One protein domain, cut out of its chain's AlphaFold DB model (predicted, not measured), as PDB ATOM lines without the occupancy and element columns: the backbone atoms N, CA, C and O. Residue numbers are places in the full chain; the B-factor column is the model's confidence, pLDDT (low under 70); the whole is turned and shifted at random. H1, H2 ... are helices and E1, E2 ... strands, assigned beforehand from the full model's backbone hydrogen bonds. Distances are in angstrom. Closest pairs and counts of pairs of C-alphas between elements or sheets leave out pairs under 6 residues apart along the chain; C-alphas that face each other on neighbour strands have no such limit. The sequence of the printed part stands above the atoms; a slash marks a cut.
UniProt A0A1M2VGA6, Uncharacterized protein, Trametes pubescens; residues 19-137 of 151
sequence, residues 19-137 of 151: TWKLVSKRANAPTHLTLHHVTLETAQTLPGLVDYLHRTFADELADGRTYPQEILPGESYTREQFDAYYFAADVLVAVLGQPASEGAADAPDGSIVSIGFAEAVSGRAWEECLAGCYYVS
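What this domain is: This is residues 19 to 137 of the 151 residues of an uncharacterized protein of Trametes pubescens (UniProt A0A1M2VGA6). A twisted four-strand sheet has the short helix H4 packed over E3 on one face, while H1, H2 and H3 form a loose group towards the end of the sheet where E2 finishes and E3 starts. The unnamed stretches 64 to 78 and 97 to 116 reach towards opposite ends of the elongated whole. The printed part has 119 residues with five named helices and four named strands, in the order E1 E2 H1 H2 H3 E3 H4 H5 E4; the sheet's order is E1 E2 E3 E4, all antiparallel. The class is mixed, helices and strands, with under half of the residues, 59, in named elements. It is only just compact, close to loose, with a radius of gyration of the C-alphas of 15.8 A, and spans 51 by 31 by 25 A.

Where its parts are: In the sheet, E1 is residues 19 to 21, 6.9 A long, beginning at C-alpha 19 (43.355, 36.680, -4.210). E2 is residues 32 to 38, 19.1 A; E3 is residues 91 to 96, 16.5 A; E4 is residues 130 to 135, 14.6 A, ending at C-alpha 135 (32.517, 39.624, -18.738). The longest helix, H2, is residues 49 to 63, 21.4 A, beginning at C-alpha 49 (24.097, 43.243, -7.365). H1 is residues 40 to 44, 6.1 A; H3 is residues 79 to 86, 10.2 A; H4 is residues 117 to 121, 6.3 A; H5 is residues 126 to 129, 5.4 A.

How they stand to each other: The sheet is strongly twisted, but only just: its C-alphas lie up to 4.3 A off their best plane. E1 and E2 form a hairpin, with N 20 and O 33 within hydrogen-bond range at 2.9 A. E2 and E3 have N 36 and O 93 at 2.9 A, and E3 and E4 have N 92 and O 134 at 2.9 A. H4 is on the sheet, over E3, at a height over the sheet of 8.5 A; the closest C-alphas are those of Val 95 and Ala 120, 6.4 A apart. H5 only grazes the sheet with residues 126 to 129; its Cys 129 and Leu 96 of E3 have the closest C-alphas, 5.2 A apart. H2 only just is on the sheet, which it only grazes with residues 49 to 56. H1 and H2 only just touch, with 3 pairs of C-alphas within 8 A, and only at the corner; the closest are those of Ala 43 and Val 50, 6.2 A. H3 is close to H2 but not clearly touching, about perpendicular at 83 degrees, with the C-alphas of His 54 and Phe 82 closest at 6.4 A. In H1, H2, H3 and H4 every O i to N i+4 pair is within hydrogen-bond range; H5 is too short for such a pair.

The domain as a whole: The two C-alphas farthest apart, those of Gly 74 and Asp 106, are 51.5 A apart. The printed part has no cut. The links H2 to H3 and E3 to H4 are long, with 15 and 20 residues. The mean pLDDT of the printed part is 88.4, and residues 99 to 105 are under 70.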
ATOM      1  N   THR A  19      42.928  35.439  -4.886       95.50
ATOM      2  CA  THR A  19      43.355  36.680  -4.210       95.50
ATOM      3  C   THR A  19      44.506  37.361  -4.941       95.50
ATOM      4  O   THR A  19      45.329  36.701  -5.577       95.50
ATOM      5  N   TRP A  20      44.550  38.689  -4.860       94.81
ATOM      6  CA  TRP A  20      45.519  39.538  -5.547       94.81
ATOM      7  C   TRP A  20      45.916  40.700  -4.645       94.81
ATOM      8  O   TRP A  20      45.052  41.408  -4.124       94.81
ATOM      9  N   LYS A  21      47.216  40.922  -4.468       92.56
ATOM     10  CA  LYS A  21      47.754  42.008  -3.650       92.56
ATOM     11  C   LYS A  21      47.570  43.347  -4.352       92.56
ATOM     12  O   LYS A  21      47.736  43.483  -5.562       92.56
ATOM     13  N   LEU A  22      47.264  44.364  -3.560       89.88
ATOM     14  CA  LEU A  22      47.166  45.746  -4.003       89.88
ATOM     15  C   LEU A  22      48.306  46.554  -3.404       89.88
ATOM     16  O   LEU A  22      48.530  46.564  -2.194       89.88
ATOM     17  N   VAL A  23      49.008  47.293  -4.258       84.62
ATOM     18  CA  VAL A  23      50.031  48.236  -3.811       84.62
ATOM     19  C   VAL A  23      49.358  49.579  -3.555       84.62
ATOM     20  O   VAL A  23      49.100  50.342  -4.484       84.62
ATOM     21  N   SER A  24      49.078  49.886  -2.289       78.88
ATOM     22  CA  SER A  24      48.557  51.192  -1.885       78.88
ATOM     23  C   SER A  24      49.508  51.908  -0.934       78.88
ATOM     24  O   SER A  24      50.085  51.314  -0.030       78.88
ATOM     25  N   LYS A  25      49.647  53.221  -1.136       72.50
ATOM     26  CA  LYS A  25      50.414  54.119  -0.256       72.50
ATOM     27  C   LYS A  25      49.534  54.847   0.766       72.50
ATOM     28  O   LYS A  25      50.043  55.649   1.542       72.50
ATOM     29  N   ARG A  26      48.213  54.641   0.730       78.06
ATOM     30  CA  ARG A  26      47.260  55.322   1.616       78.06
ATOM     31  C   ARG A  26      47.050  54.502   2.885       78.06
ATOM     32  O   ARG A  26      46.832  53.296   2.804       78.06
ATOM     33  N   ALA A  27      47.062  55.171   4.037       70.88
ATOM     34  CA  ALA A  27      46.636  54.557   5.290       70.88
ATOM     35  C   ALA A  27      45.174  54.082   5.163       70.88
ATOM     36  O   ALA A  27      44.347  54.800   4.601       70.88
ATOM     37  N   ASN A  28      44.876  52.879   5.663       77.25
ATOM     38  CA  ASN A  28      43.557  52.224   5.623       77.25
ATOM     39  C   ASN A  28      43.016  51.869   4.225       77.25
ATOM     40  O   ASN A  28      41.819  51.622   4.073       77.25
ATOM     41  N   ALA A  29      43.864  51.831   3.196       84.94
ATOM     42  CA  ALA A  29      43.454  51.284   1.909       84.94
ATOM     43  C   ALA A  29      43.428  49.744   1.937       84.94
ATOM     44  O   ALA A  29      44.249  49.140   2.629       84.94
ATOM     45  N   PRO A  30      42.548  49.104   1.147       88.62
ATOM     46  CA  PRO A  30      42.610  47.667   0.913       88.62
ATOM     47  C   PRO A  30      44.000  47.242   0.430       88.62
ATOM     48  O   PRO A  30      44.565  47.845  -0.485       88.62
ATOM     49  N   THR A  31      44.544  46.197   1.049       90.19
ATOM     50  CA  THR A  31      45.860  45.617   0.726       90.19
ATOM     51  C   THR A  31      45.768  44.467  -0.271       90.19
ATOM     52  O   THR A  31      46.782  44.017  -0.798       90.19
ATOM     53  N   HIS A  32      44.556  43.991  -0.544       92.12
ATOM     54  CA  HIS A  32      44.276  42.934  -1.502       92.12
ATOM     55  C   HIS A  32      42.872  43.101  -2.092       92.12
ATOM     56  O   HIS A  32      42.060  43.892  -1.602       92.12
ATOM     57  N   LEU A  33      42.578  42.327  -3.128       94.62
ATOM     58  CA  LEU A  33      41.234  42.053  -3.617       94.62
ATOM     59  C   LEU A  33      41.065  40.556  -3.856       94.62
ATOM     60  O   LEU A  33      42.039  39.818  -3.984       94.62
ATOM     61  N   THR A  34      39.817  40.122  -3.943       96.00
ATOM     62  CA  THR A  34      39.454  38.764  -4.348       96.00
ATOM     63  C   THR A  34      38.652  38.813  -5.635       96.00
ATOM     64  O   THR A  34      37.800  39.681  -5.808       96.00
ATOM     65  N   LEU A  35      38.938  37.904  -6.556       97.12
ATOM     66  CA  LEU A  35      38.253  37.784  -7.830       97.12
ATOM     67  C   LEU A  35      37.364  36.547  -7.787       97.12
ATOM     68  O   LEU A  35      37.843  35.450  -7.499       97.12
ATOM     69  N   HIS A  36      36.079  36.744  -8.056       96.38
ATOM     70  CA  HIS A  36      35.039  35.728  -7.942       96.38
ATOM     71  C   HIS A  36      34.367  35.516  -9.288       96.38
ATOM     72  O   HIS A  36      34.079  36.480  -9.998       96.38
ATOM     73  N   HIS A  37      34.078  34.262  -9.608       95.12
ATOM     74  CA  HIS A  37      33.248  33.922 -10.751       95.12
ATOM     75  C   HIS A  37      31.765  34.030 -10.390       95.12
ATOM     76  O   HIS A  37      31.308  33.464  -9.396       95.12
ATOM     77  N   VAL A  38      31.024  34.770 -11.205       93.12
ATOM     78  CA  VAL A  38      29.619  35.096 -11.002       93.12
ATOM     79  C   VAL A  38      28.857  34.772 -12.285       93.12
ATOM     80  O   VAL A  38      29.219  35.220 -13.371       93.12
ATOM     81  N   THR A  39      27.784  33.998 -12.157       92.25
ATOM     82  CA  THR A  39      26.814  33.747 -13.226       92.25
ATOM     83  C   THR A  39      25.573  34.598 -12.974       92.25
ATOM     84  O   THR A  39      25.395  35.124 -11.874       92.25
ATOM     85  N   LEU A  40      24.679  34.725 -13.960       91.94
ATOM     86  CA  LEU A  40      23.413  35.431 -13.734       91.94
ATOM     87  C   LEU A  40      22.614  34.798 -12.584       91.94
ATOM     88  O   LEU A  40      22.074  35.513 -11.747       91.94
ATOM     89  N   GLU A  41      22.598  33.464 -12.514       91.62
ATOM     90  CA  GLU A  41      21.936  32.713 -11.446       91.62
ATOM     91  C   GLU A  41      22.507  33.078 -10.070       91.62
ATOM     92  O   GLU A  41      21.752  33.458  -9.177       91.62
ATOM     93  N   THR A  42      23.834  33.042  -9.893       91.56
ATOM     94  CA  THR A  42      24.432  33.389  -8.595       91.56
ATOM     95  C   THR A  42      24.270  34.871  -8.275       91.56
ATOM     96  O   THR A  42      23.993  35.216  -7.127       91.56
ATOM     97  N   ALA A  43      24.349  35.754  -9.271       93.38
ATOM     98  CA  ALA A  43      24.151  37.185  -9.077       93.38
ATOM     99  C   ALA A  43      22.721  37.529  -8.636       93.38
ATOM    100  O   ALA A  43      22.536  38.399  -7.790       93.38
ATOM    101  N   GLN A  44      21.708  36.826  -9.150       94.06
ATOM    102  CA  GLN A  44      20.308  37.012  -8.752       94.06
ATOM    103  C   GLN A  44      20.043  36.608  -7.295       94.06
ATOM    104  O   GLN A  44      19.125  37.140  -6.674       94.06
ATOM    105  N   THR A  45      20.864  35.723  -6.717       94.06
ATOM    106  CA  THR A  45      20.791  35.401  -5.279       94.06
ATOM    107  C   THR A  45      21.372  36.493  -4.376       94.06
ATOM    108  O   THR A  45      21.201  36.428  -3.159       94.06
ATOM    109  N   LEU A  46      22.041  37.501  -4.948       93.62
ATOM    110  CA  LEU A  46      22.708  38.594  -4.244       93.62
ATOM    111  C   LEU A  46      21.916  39.898  -4.451       93.62
ATOM    112  O   LEU A  46      22.014  40.517  -5.515       93.62
ATOM    113  N   PRO A  47      21.116  40.339  -3.460       94.44
ATOM    114  CA  PRO A  47      20.174  41.440  -3.642       94.44
ATOM    115  C   PRO A  47      20.829  42.731  -4.149       94.44
ATOM    116  O   PRO A  47      21.753  43.261  -3.537       94.44
ATOM    117  N   GLY A  48      20.328  43.253  -5.269       95.25
ATOM    118  CA  GLY A  48      20.774  44.520  -5.853       95.25
ATOM    119  C   GLY A  48      22.105  44.472  -6.610       95.25
ATOM    120  O   GLY A  48      22.458  45.474  -7.227       95.25
ATOM    121  N   LEU A  49      22.828  43.342  -6.632       95.94
ATOM    122  CA  LEU A  49      24.097  43.243  -7.365       95.94
ATOM    123  C   LEU A  49      23.892  43.497  -8.859       95.94
ATOM    124  O   LEU A  49      24.582  44.312  -9.463       95.94
ATOM    125  N   VAL A  50      22.930  42.810  -9.470       96.38
ATOM    126  CA  VAL A  50      22.722  42.935 -10.915       96.38
ATOM    127  C   VAL A  50      22.160  44.316 -11.281       96.38
ATOM    128  O   VAL A  50      22.504  44.856 -12.327       96.38
ATOM    129  N   ASP A  51      21.354  44.931 -10.405       96.62
ATOM    130  CA  ASP A  51      20.872  46.309 -10.594       96.62
ATOM    131  C   ASP A  51      22.028  47.311 -10.557       96.62
ATOM    132  O   ASP A  51      22.098  48.210 -11.397       96.62
ATOM    133  N   TYR A  52      22.958  47.121  -9.617       97.00
ATOM    134  CA  TYR A  52      24.172  47.918  -9.507       97.00
ATOM    135  C   TYR A  52      25.017  47.828 -10.784       97.00
ATOM    136  O   TYR A  52      25.333  48.854 -11.384       97.00
ATOM    137  N   LEU A  53      25.314  46.608 -11.245       96.62
ATOM    138  CA  LEU A  53      26.116  46.386 -12.452       96.62
ATOM    139  C   LEU A  53      25.436  46.934 -13.713       96.62
ATOM    140  O   LEU A  53      26.097  47.551 -14.545       96.62
ATOM    141  N   HIS A  54      24.117  46.752 -13.834       95.81
ATOM    142  CA  HIS A  54      23.330  47.287 -14.943       95.81
ATOM    143  C   HIS A  54      23.413  48.813 -15.009       95.81
ATOM    144  O   HIS A  54      23.651  49.364 -16.080       95.81
ATOM    145  N   ARG A  55      23.261  49.497 -13.867       95.25
ATOM    146  CA  ARG A  55      23.368  50.958 -13.793       95.25
ATOM    147  C   ARG A  55      24.771  51.435 -14.160       95.25
ATOM    148  O   ARG A  55      24.894  52.294 -15.019       95.25
ATOM    149  N   THR A  56      25.814  50.836 -13.583       94.81
ATOM    150  CA  THR A  56      27.204  51.195 -13.908       94.81
ATOM    151  C   THR A  56      27.503  51.010 -15.393       94.81
ATOM    152  O   THR A  56      28.156  51.850 -16.001       94.81
ATOM    153  N   PHE A  57      27.004  49.938 -16.010       93.69
ATOM    154  CA  PHE A  57      27.184  49.734 -17.444       93.69
ATOM    155  C   PHE A  57      26.362  50.719 -18.287       93.69
ATOM    156  O   PHE A  57      26.850  51.188 -19.310       93.69
ATOM    157  N   ALA A  58      25.143  51.072 -17.863       92.25
ATOM    158  CA  ALA A  58      24.351  52.114 -18.515       92.25
ATOM    159  C   ALA A  58      25.080  53.468 -18.513       92.25
ATOM    160  O   ALA A  58      25.084  54.151 -19.536       92.25
ATOM    161  N   ASP A  59      25.729  53.817 -17.397       92.25
ATOM    162  CA  ASP A  59      26.526  55.040 -17.269       92.25
ATOM    163  C   ASP A  59      27.718  55.025 -18.250       92.25
ATOM    164  O   ASP A  59      27.925  55.989 -18.983       92.25
ATOM    165  N   GLU A  60      28.437  53.901 -18.364       92.06
ATOM    166  CA  GLU A  60      29.530  53.726 -19.340       92.06
ATOM    167  C   GLU A  60      29.065  53.857 -20.803       92.06
ATOM    168  O   GLU A  60      29.764  54.442 -21.635       92.06
ATOM    169  N   LEU A  61      27.878  53.330 -21.135       90.75
ATOM    170  CA  LEU A  61      27.285  53.494 -22.467       90.75
ATOM    171  C   LEU A  61      26.900  54.952 -22.743       90.75
ATOM    172  O   LEU A  61      27.127  55.446 -23.846       90.75
ATOM    173  N   ALA A  62      26.322  55.640 -21.755       88.81
ATOM    174  CA  ALA A  62      25.920  57.038 -21.878       88.81
ATOM    175  C   ALA A  62      27.127  57.974 -22.044       88.81
ATOM    176  O   ALA A  62      27.060  58.938 -22.808       88.81
ATOM    177  N   ASP A  63      28.242  57.663 -21.380       89.69
ATOM    178  CA  ASP A  63      29.499  58.397 -21.519       89.69
ATOM    179  C   ASP A  63      30.121  58.247 -22.918       89.69
ATOM    180  O   ASP A  63      30.847  59.143 -23.362       89.69
ATOM    181  N   GLY A  64      29.837  57.143 -23.623       87.75
ATOM    182  CA  GLY A  64      30.149  56.954 -25.045       87.75
ATOM    183  C   GLY A  64      31.645  56.902 -25.378       87.75
ATOM    184  O   GLY A  64      32.056  57.301 -26.468       87.75
ATOM    185  N   ARG A  65      32.492  56.481 -24.428       88.75
ATOM    186  CA  ARG A  65      33.968  56.529 -24.560       88.75
ATOM    187  C   ARG A  65      34.657  55.173 -24.539       88.75
ATOM    188  O   ARG A  65      35.817  55.088 -24.940       88.75
ATOM    189  N   THR A  66      33.983  54.142 -24.040       86.19
ATOM    190  CA  THR A  66      34.591  52.839 -23.739       86.19
ATOM    191  C   THR A  66      34.007  51.719 -24.594       86.19
ATOM    192  O   THR A  66      34.761  50.925 -25.157       86.19
ATOM    193  N   TYR A  67      32.684  51.683 -24.751       84.50
ATOM    194  CA  TYR A  67      31.981  50.663 -25.524       84.50
ATOM    195  C   TYR A  67      31.547  51.181 -26.901       84.50
ATOM    196  O   TYR A  67      31.109  52.322 -27.015       84.50
ATOM    197  N   PRO A  68      31.630  50.349 -27.959       83.25
ATOM    198  CA  PRO A  68      31.140  50.712 -29.289       83.25
ATOM    199  C   PRO A  68      29.607  50.721 -29.389       83.25
ATOM    200  O   PRO A  68      29.065  51.141 -30.407       83.25
ATOM    201  N   GLN A  69      28.902  50.183 -28.392       81.56
ATOM    202  CA  GLN A  69      27.450  50.241 -28.326       81.56
ATOM    203  C   GLN A  69      26.997  51.667 -28.018       81.56
ATOM    204  O   GLN A  69      27.364  52.227 -26.991       81.56
ATOM    205  N   GLU A  70      26.132  52.203 -28.868       75.56
ATOM    206  CA  GLU A  70      25.443  53.466 -28.630       75.56
ATOM    207  C   GLU A  70      23.972  53.180 -28.323       75.56
ATOM    208  O   GLU A  70      23.349  52.330 -28.965       75.56
ATOM    209  N   ILE A  71      23.407  53.886 -27.344       77.88
ATOM    210  CA  ILE A  71      21.958  53.902 -27.126       77.88
ATOM    211  C   ILE A  71      21.394  54.960 -28.076       77.88
ATOM    212  O   ILE A  71      21.521  56.160 -27.822       77.88
ATOM    213  N   LEU A  72      20.822  54.529 -29.202       77.62
ATOM    214  CA  LEU A  72      20.298  55.453 -30.206       77.62
ATOM    215  C   LEU A  72      19.070  56.217 -29.678       77.62
ATOM    216  O   LEU A  72      18.308  55.685 -28.863       77.62
ATOM    217  N   PRO A  73      18.810  57.448 -30.162       75.12
ATOM    218  CA  PRO A  73      17.606  58.184 -29.792       75.12
ATOM    219  C   PRO A  73      16.333  57.372 -30.071       75.12
ATOM    220  O   PRO A  73      16.056  57.002 -31.211       75.12
ATOM    221  N   GLY A  74      15.544  57.119 -29.025       78.81
ATOM    222  CA  GLY A  74      14.308  56.332 -29.103       78.81
ATOM    223  C   GLY A  74      14.480  54.833 -28.837       78.81
ATOM    224  O   GLY A  74      13.475  54.138 -28.694       78.81
ATOM    225  N   GLU A  75      15.709  54.332 -28.703       82.12
ATOM    226  CA  GLU A  75      15.962  52.977 -28.216       82.12
ATOM    227  C   GLU A  75      15.983  52.947 -26.686       82.12
ATOM    228  O   GLU A  75      16.531  53.825 -26.022       82.12
ATOM    229  N   SER A  76      15.361  51.918 -26.110       82.44
ATOM    230  CA  SER A  76      15.403  51.675 -24.668       82.44
ATOM    231  C   SER A  76      16.490  50.655 -24.361       82.44
ATOM    232  O   SER A  76      16.421  49.522 -24.839       82.44
ATOM    233  N   TYR A  77      17.463  51.057 -23.546       87.12
ATOM    234  CA  TYR A  77      18.406  50.133 -22.936       87.12
ATOM    235  C   TYR A  77      17.744  49.459 -21.732       87.12
ATOM    236  O   TYR A  77      17.379  50.136 -20.768       87.12
ATOM    237  N   THR A  78      17.516  48.146 -21.817       91.56
ATOM    238  CA  THR A  78      16.772  47.401 -20.789       91.56
ATOM    239  C   THR A  78      17.652  46.435 -20.012       91.56
ATOM    240  O   THR A  78      18.700  45.978 -20.476       91.56
ATOM    241  N   ARG A  79      17.165  46.051 -18.832       91.94
ATOM    242  CA  ARG A  79      17.842  45.081 -17.979       91.94
ATOM    243  C   ARG A  79      17.996  43.718 -18.654       91.94
ATOM    244  O   ARG A  79      19.034  43.080 -18.545       91.94
ATOM    245  N   GLU A  80      17.004  43.287 -19.413       91.56
ATOM    246  CA  GLU A  80      17.047  42.019 -20.140       91.56
ATOM    247  C   GLU A  80      18.142  42.034 -21.213       91.56
ATOM    248  O   GLU A  80      18.815  41.028 -21.436       91.56
ATOM    249  N   GLN A  81      18.363  43.185 -21.861       90.38
ATOM    250  CA  GLN A  81      19.451  43.350 -22.824       90.38
ATOM    251  C   GLN A  81      20.825  43.316 -22.150       90.38
ATOM    252  O   GLN A  81      21.771  42.796 -22.744       90.38
ATOM    253  N   PHE A  82      20.940  43.870 -20.941       92.69
ATOM    254  CA  PHE A  82      22.143  43.761 -20.123       92.69
ATOM    255  C   PHE A  82      22.427  42.313 -19.744       92.69
ATOM    256  O   PHE A  82      23.512  41.825 -20.039       92.69
ATOM    257  N   ASP A  83      21.452  41.611 -19.168       92.75
ATOM    258  CA  ASP A  83      21.607  40.229 -18.712       92.75
ATOM    259  C   ASP A  83      22.019  39.315 -19.877       92.75
ATOM    260  O   ASP A  83      22.991  38.567 -19.776       92.75
ATOM    261  N   ALA A  84      21.358  39.452 -21.030       88.81
ATOM    262  CA  ALA A  84      21.663  38.678 -22.233       88.81
ATOM    263  C   ALA A  84      23.036  38.995 -22.855       88.81
ATOM    264  O   ALA A  84      23.547  38.194 -23.638       88.81
ATOM    265  N   TYR A  85      23.614  40.162 -22.565       88.06
ATOM    266  CA  TYR A  85      24.919  40.574 -23.080       88.06
ATOM    267  C   TYR A  85      26.042  40.284 -22.086       88.06
ATOM    268  O   TYR A  85      26.984  39.557 -22.396       88.06
ATOM    269  N   TYR A  86      25.938  40.866 -20.897       91.00
ATOM    270  CA  TYR A  86      26.985  40.896 -19.890       91.00
ATOM    271  C   TYR A  86      27.140  39.539 -19.203       91.00
ATOM    272  O   TYR A  86      28.255  39.119 -18.926       91.00
ATOM    273  N   PHE A  87      26.037  38.809 -19.007       90.75
ATOM    274  CA  PHE A  87      26.035  37.458 -18.438       90.75
ATOM    275  C   PHE A  87      25.837  36.366 -19.494       90.75
ATOM    276  O   PHE A  87      25.406  35.258 -19.181       90.75
ATOM    277  N   ALA A  88      26.155  36.654 -20.761       86.88
ATOM    278  CA  ALA A  88      26.025  35.666 -21.828       86.88
ATOM    279  C   ALA A  88      26.912  34.424 -21.602       86.88
ATOM    280  O   ALA A  88      26.577  33.331 -22.064       86.88
ATOM    281  N   ALA A  89      28.032  34.587 -20.891       83.62
ATOM    282  CA  ALA A  89      28.886  33.506 -20.412       83.62
ATOM    283  C   ALA A  89      29.371  33.808 -18.978       83.62
ATOM    284  O   ALA A  89      28.540  33.996 -18.091       83.62
ATOM    285  N   ASP A  90      30.681  33.836 -18.733       86.19
ATOM    286  CA  ASP A  90      31.244  33.979 -17.387       86.19
ATOM    287  C   ASP A  90      31.469  35.460 -17.034       86.19
ATOM    288  O   ASP A  90      31.989  36.221 -17.851       86.19
ATOM    289  N   VAL A  91      31.139  35.878 -15.808       93.44
ATOM    290  CA  VAL A  91      31.491  37.210 -15.285       93.44
ATOM    291  C   VAL A  91      32.459  37.057 -14.122       93.44
ATOM    292  O   VAL A  91      32.266  36.235 -13.231       93.44
ATOM    293  N   LEU A  92      33.515  37.861 -14.122       96.06
ATOM    294  CA  LEU A  92      34.460  37.961 -13.018       96.06
ATOM    295  C   LEU A  92      34.215  39.274 -12.286       96.06
ATOM    296  O   LEU A  92      34.188  40.336 -12.907       96.06
ATOM    297  N   VAL A  93      34.053  39.210 -10.970       97.31
ATOM    298  CA  VAL A  93      33.831  40.385 -10.123       97.31
ATOM    299  C   VAL A  93      34.941  40.468  -9.084       97.31
ATOM    300  O   VAL A  93      35.210  39.502  -8.366       97.31
ATOM    301  N   ALA A  94      35.592  41.626  -9.012       97.56
ATOM    302  CA  ALA A  94      36.657  41.901  -8.062       97.56
ATOM    303  C   ALA A  94      36.102  42.624  -6.828       97.56
ATOM    304  O   ALA A  94      35.493  43.688  -6.941       97.56
ATOM    305  N   VAL A  95      36.352  42.065  -5.644       96.94
ATOM    306  CA  VAL A  95      35.915  42.596  -4.348       96.94
ATOM    307  C   VAL A  95      37.137  43.000  -3.530       96.94
ATOM    308  O   VAL A  95      38.013  42.178  -3.258       96.94
ATOM    309  N   LEU A  96      37.203  44.267  -3.128       94.94
ATOM    310  CA  LEU A  96      38.265  44.819  -2.292       94.94
ATOM    311  C   LEU A  96      38.291  44.128  -0.930       94.94
ATOM    312  O   LEU A  96      37.264  44.021  -0.260       94.94
ATOM    313  N   GLY A  97      39.475  43.722  -0.485       91.00
ATOM    314  CA  GLY A  97      39.690  43.182   0.849       91.00
ATOM    315  C   GLY A  97      39.309  44.174   1.948       91.00
ATOM    316  O   GLY A  97      39.282  45.392   1.744       91.00
ATOM    317  N   GLN A  98      39.007  43.661   3.138       84.19
ATOM    318  CA  GLN A  98      38.806  44.525   4.298       84.19
ATOM    319  C   GLN A  98      40.155  45.123   4.742       84.19
ATOM    320  O   GLN A  98      41.130  44.377   4.839       84.19
ATOM    321  N   PRO A  99      40.229  46.428   5.069       69.12
ATOM    322  CA  PRO A  99      41.485  47.104   5.423       69.12
ATOM    323  C   PRO A  99      42.245  46.501   6.616       69.12
ATOM    324  O   PRO A  99      43.439  46.738   6.748       69.12
ATOM    325  N   ALA A 100      41.561  45.743   7.481       62.31
ATOM    326  CA  ALA A 100      42.115  45.153   8.705       62.31
ATOM    327  C   ALA A 100      42.204  43.613   8.674       62.31
ATOM    328  O   ALA A 100      42.490  42.999   9.699       62.31
ATOM    329  N   SER A 101      41.925  42.971   7.533       60.19
ATOM    330  CA  SER A 101      41.976  41.510   7.417       60.19
ATOM    331  C   SER A 101      43.315  41.078   6.818       60.19
ATOM    332  O   SER A 101      43.508  41.104   5.602       60.19
ATOM    333  N   GLU A 102      44.262  40.723   7.687       54.12
ATOM    334  CA  GLU A 102      45.626  40.324   7.299       54.12
ATOM    335  C   GLU A 102      45.683  38.906   6.693       54.12
ATOM    336  O   GLU A 102      46.567  38.604   5.898       54.12
ATOM    337  N   GLY A 103      44.698  38.046   6.983       54.19
ATOM    338  CA  GLY A 103      44.761  36.610   6.668       54.19
ATOM    339  C   GLY A 103      44.790  36.241   5.178       54.19
ATOM    340  O   GLY A 103      45.342  35.204   4.823       54.19
ATOM    341  N   ALA A 104      44.233  37.078   4.295       55.97
ATOM    342  CA  ALA A 104      44.260  36.860   2.841       55.97
ATOM    343  C   ALA A 104      45.370  37.653   2.121       55.97
ATOM    344  O   ALA A 104      45.613  37.423   0.935       55.97
ATOM    345  N   ALA A 105      46.040  38.577   2.820       60.94
ATOM    346  CA  ALA A 105      47.029  39.487   2.238       60.94
ATOM    347  C   ALA A 105      48.405  38.828   2.016       60.94
ATOM    348  O   ALA A 105      49.188  39.296   1.185       60.94
ATOM    349  N   ASP A 106      48.699  37.724   2.708       71.62
ATOM    350  CA  ASP A 106      50.007  37.068   2.621       71.62
ATOM    351  C   ASP A 106      50.129  36.060   1.470       71.62
ATOM    352  O   ASP A 106      51.236  35.843   0.963       71.62
ATOM    353  N   ALA A 107      49.015  35.508   0.981       83.25
ATOM    354  CA  ALA A 107      49.024  34.540  -0.114       83.25
ATOM    355  C   ALA A 107      49.554  35.156  -1.431       83.25
ATOM    356  O   ALA A 107      49.277  36.325  -1.709       83.25
ATOM    357  N   PRO A 108      50.322  34.415  -2.255       90.19
ATOM    358  CA  PRO A 108      50.758  34.885  -3.571       90.19
ATOM    359  C   PRO A 108      49.587  35.270  -4.485       90.19
ATOM    360  O   PRO A 108      48.510  34.676  -4.396       90.19
ATOM    361  N   ASP A 109      49.818  36.201  -5.407       93.44
ATOM    362  CA  ASP A 109      48.815  36.601  -6.397       93.44
ATOM    363  C   ASP A 109      48.316  35.404  -7.215       93.44
ATOM    364  O   ASP A 109      49.094  34.544  -7.636       93.44
ATOM    365  N   GLY A 110      47.001  35.342  -7.425       93.62
ATOM    366  CA  GLY A 110      46.337  34.245  -8.127       93.62
ATOM    367  C   GLY A 110      46.128  32.987  -7.278       93.62
ATOM    368  O   GLY A 110      45.598  32.000  -7.788       93.62
ATOM    369  N   SER A 111      46.502  32.996  -5.992       94.81
ATOM    370  CA  SER A 111      46.229  31.866  -5.097       94.81
ATOM    371  C   SER A 111      44.730  31.658  -4.926       94.81
ATOM    372  O   SER A 111      43.986  32.617  -4.711       94.81
ATOM    373  N   ILE A 112      44.303  30.396  -4.982       95.19
ATOM    374  CA  ILE A 112      42.919  30.012  -4.711       95.19
ATOM    375  C   ILE A 112      42.609  30.260  -3.235       95.19
ATOM    376  O   ILE A 112      43.366  29.852  -2.354       95.19
ATOM    377  N   VAL A 113      41.474  30.900  -2.977       92.69
ATOM    378  CA  VAL A 113      40.962  31.183  -1.636       92.69
ATOM    379  C   VAL A 113      39.554  30.617  -1.481       92.69
ATOM    380  O   VAL A 113      38.776  30.580  -2.431       92.69
ATOM    381  N   SER A 114      39.221  30.170  -0.273       90.69
ATOM    382  CA  SER A 114      37.914  29.577   0.046       90.69
ATOM    383  C   SER A 114      36.835  30.600   0.410       90.69
ATOM    384  O   SER A 114      35.709  30.206   0.699       90.69
ATOM    385  N   ILE A 115      37.172  31.892   0.434       89.62
ATOM    386  CA  ILE A 115      36.229  32.967   0.757       89.62
ATOM    387  C   ILE A 115      35.166  33.089  -0.338       89.62
ATOM    388  O   ILE A 115      35.486  33.221  -1.522       89.62
ATOM    389  N   GLY A 116      33.895  33.049   0.059       91.19
ATOM    390  CA  GLY A 116      32.769  33.224  -0.858       91.19
ATOM    391  C   GLY A 116      32.511  34.694  -1.201       91.19
ATOM    392  O   GLY A 116      32.908  35.595  -0.464       91.19
ATOM    393  N   PHE A 117      31.782  34.956  -2.291       94.12
ATOM    394  CA  PHE A 117      31.467  36.326  -2.722       94.12
ATOM    395  C   PHE A 117      30.757  37.146  -1.632       94.12
ATOM    396  O   PHE A 117      31.182  38.251  -1.303       94.12
ATOM    397  N   ALA A 118      29.703  36.588  -1.025       93.38
ATOM    398  CA  ALA A 118      28.943  37.268   0.027       93.38
ATOM    399  C   ALA A 118      29.800  37.568   1.271       93.38
ATOM    400  O   ALA A 118      29.665  38.628   1.882       93.38
ATOM    401  N   GLU A 119      30.715  36.657   1.614       92.62
ATOM    402  CA  GLU A 119      31.667  36.840   2.710       92.62
ATOM    403  C   GLU A 119      32.673  37.956   2.395       92.62
ATOM    404  O   GLU A 119      32.891  38.832   3.228       92.62
ATOM    405  N   ALA A 120      33.214  37.991   1.171       93.00
ATOM    406  CA  ALA A 120      34.130  39.041   0.724       93.00
ATOM    407  C   ALA A 120      33.475  40.435   0.734       93.00
ATOM    408  O   ALA A 120      34.100  41.431   1.112       93.00
ATOM    409  N   VAL A 121      32.201  40.520   0.347       94.38
ATOM    410  CA  VAL A 121      31.410  41.760   0.403       94.38
ATOM    411  C   VAL A 121      31.188  42.176   1.856       94.38
ATOM    412  O   VAL A 121      31.353  43.351   2.193       94.38
ATOM    413  N   SER A 122      30.896  41.210   2.734       92.12
ATOM    414  CA  SER A 122      30.722  41.417   4.178       92.12
ATOM    415  C   SER A 122      29.635  42.458   4.502       92.12
ATOM    416  O   SER A 122      29.769  43.266   5.415       92.12
ATOM    417  N   GLY A 123      28.567  42.488   3.696       92.50
ATOM    418  CA  GLY A 123      27.454  43.432   3.848       92.50
ATOM    419  C   GLY A 123      27.770  44.898   3.516       92.50
ATOM    420  O   GLY A 123      26.927  45.756   3.770       92.50
ATOM    421  N   ARG A 124      28.955  45.203   2.966       94.25
ATOM    422  CA  ARG A 124      29.302  46.551   2.483       94.25
ATOM    423  C   ARG A 124      28.488  46.929   1.246       94.25
ATOM    424  O   ARG A 124      28.029  46.053   0.512       94.25
ATOM    425  N   ALA A 125      28.344  48.232   1.008       95.69
ATOM    426  CA  ALA A 125      27.711  48.729  -0.207       95.69
ATOM    427  C   ALA A 125      28.542  48.365  -1.447       95.69
ATOM    428  O   ALA A 125      29.775  48.329  -1.393       95.69
ATOM    429  N   TRP A 126      27.869  48.119  -2.574       96.69
ATOM    430  CA  TRP A 126      28.512  47.677  -3.815       96.69
ATOM    431  C   TRP A 126      29.557  48.680  -4.312       96.69
ATOM    432  O   TRP A 126      30.663  48.286  -4.674       96.69
ATOM    433  N   GLU A 127      29.236  49.970  -4.234       95.06
ATOM    434  CA  GLU A 127      30.090  51.110  -4.576       95.06
ATOM    435  C   GLU A 127      31.399  51.142  -3.769       95.06
ATOM    436  O   GLU A 127      32.414  51.653  -4.239       95.06
ATOM    437  N   GLU A 128      31.383  50.619  -2.543       93.25
ATOM    438  CA  GLU A 128      32.515  50.676  -1.615       93.25
ATOM    439  C   GLU A 128      33.418  49.445  -1.715       93.25
ATOM    440  O   GLU A 128      34.616  49.527  -1.426       93.25
ATOM    441  N   CYS A 129      32.853  48.286  -2.064       94.38
ATOM    442  CA  CYS A 129      33.582  47.022  -2.049       94.38
ATOM    443  C   CYS A 129      33.907  46.465  -3.432       94.38
ATOM    444  O   CYS A 129      34.858  45.692  -3.535       94.38
ATOM    445  N   LEU A 130      33.163  46.801  -4.486       96.81
ATOM    446  CA  LEU A 130      33.459  46.301  -5.826       96.81
ATOM    447  C   LEU A 130      34.539  47.164  -6.480       96.81
ATOM    448  O   LEU A 130      34.352  48.352  -6.715       96.81
ATOM    449  N   ALA A 131      35.676  46.546  -6.796       95.69
ATOM    450  CA  ALA A 131      36.761  47.204  -7.524       95.69
ATOM    451  C   ALA A 131      36.481  47.284  -9.031       95.69
ATOM    452  O   ALA A 131      37.038  48.131  -9.725       95.69
ATOM    453  N   GLY A 132      35.661  46.367  -9.544       94.69
ATOM    454  CA  GLY A 132      35.323  46.268 -10.956       94.69
ATOM    455  C   GLY A 132      34.773  44.894 -11.317       94.69
ATOM    456  O   GLY A 132      34.740  43.972 -10.496       94.69
ATOM    457  N   CYS A 133      34.343  44.759 -12.564       95.69
ATOM    458  CA  CYS A 133      33.867  43.505 -13.129       95.69
ATOM    459  C   CYS A 133      34.240  43.406 -14.610       95.69
ATOM    460  O   CYS A 133      34.511  44.412 -15.267       95.69
ATOM    461  N   TYR A 134      34.296  42.178 -15.114       93.69
ATOM    462  CA  TYR A 134      34.614  41.903 -16.505       93.69
ATOM    463  C   TYR A 134      33.861  40.662 -16.975       93.69
ATOM    464  O   TYR A 134      33.934  39.613 -16.331       93.69
ATOM    465  N   TYR A 135      33.152  40.770 -18.096       90.56
ATOM    466  CA  TYR A 135      32.517  39.624 -18.738       90.56
ATOM    467  C   TYR A 135      33.498  38.935 -19.690       90.56
ATOM    468  O   TYR A 135      34.289  39.570 -20.389       90.56
ATOM    469  N   VAL A 136      33.432  37.615 -19.747       85.38
ATOM    470  CA  VAL A 136      34.167  36.794 -20.701       85.38
ATOM    471  C   VAL A 136      33.207  36.422 -21.817       85.38
ATOM    472  O   VAL A 136      32.100  35.957 -21.574       85.38
ATOM    473  N   SER A 137      33.628  36.615 -23.062       75.94
ATOM    474  CA  SER A 137      32.872  36.178 -24.232       75.94
ATOM    475  C   SER A 137      33.712  35.208 -25.049       75.94
ATOM    476  O   SER A 137      34.896  35.446 -25.300       75.94
TER     477      SER A 137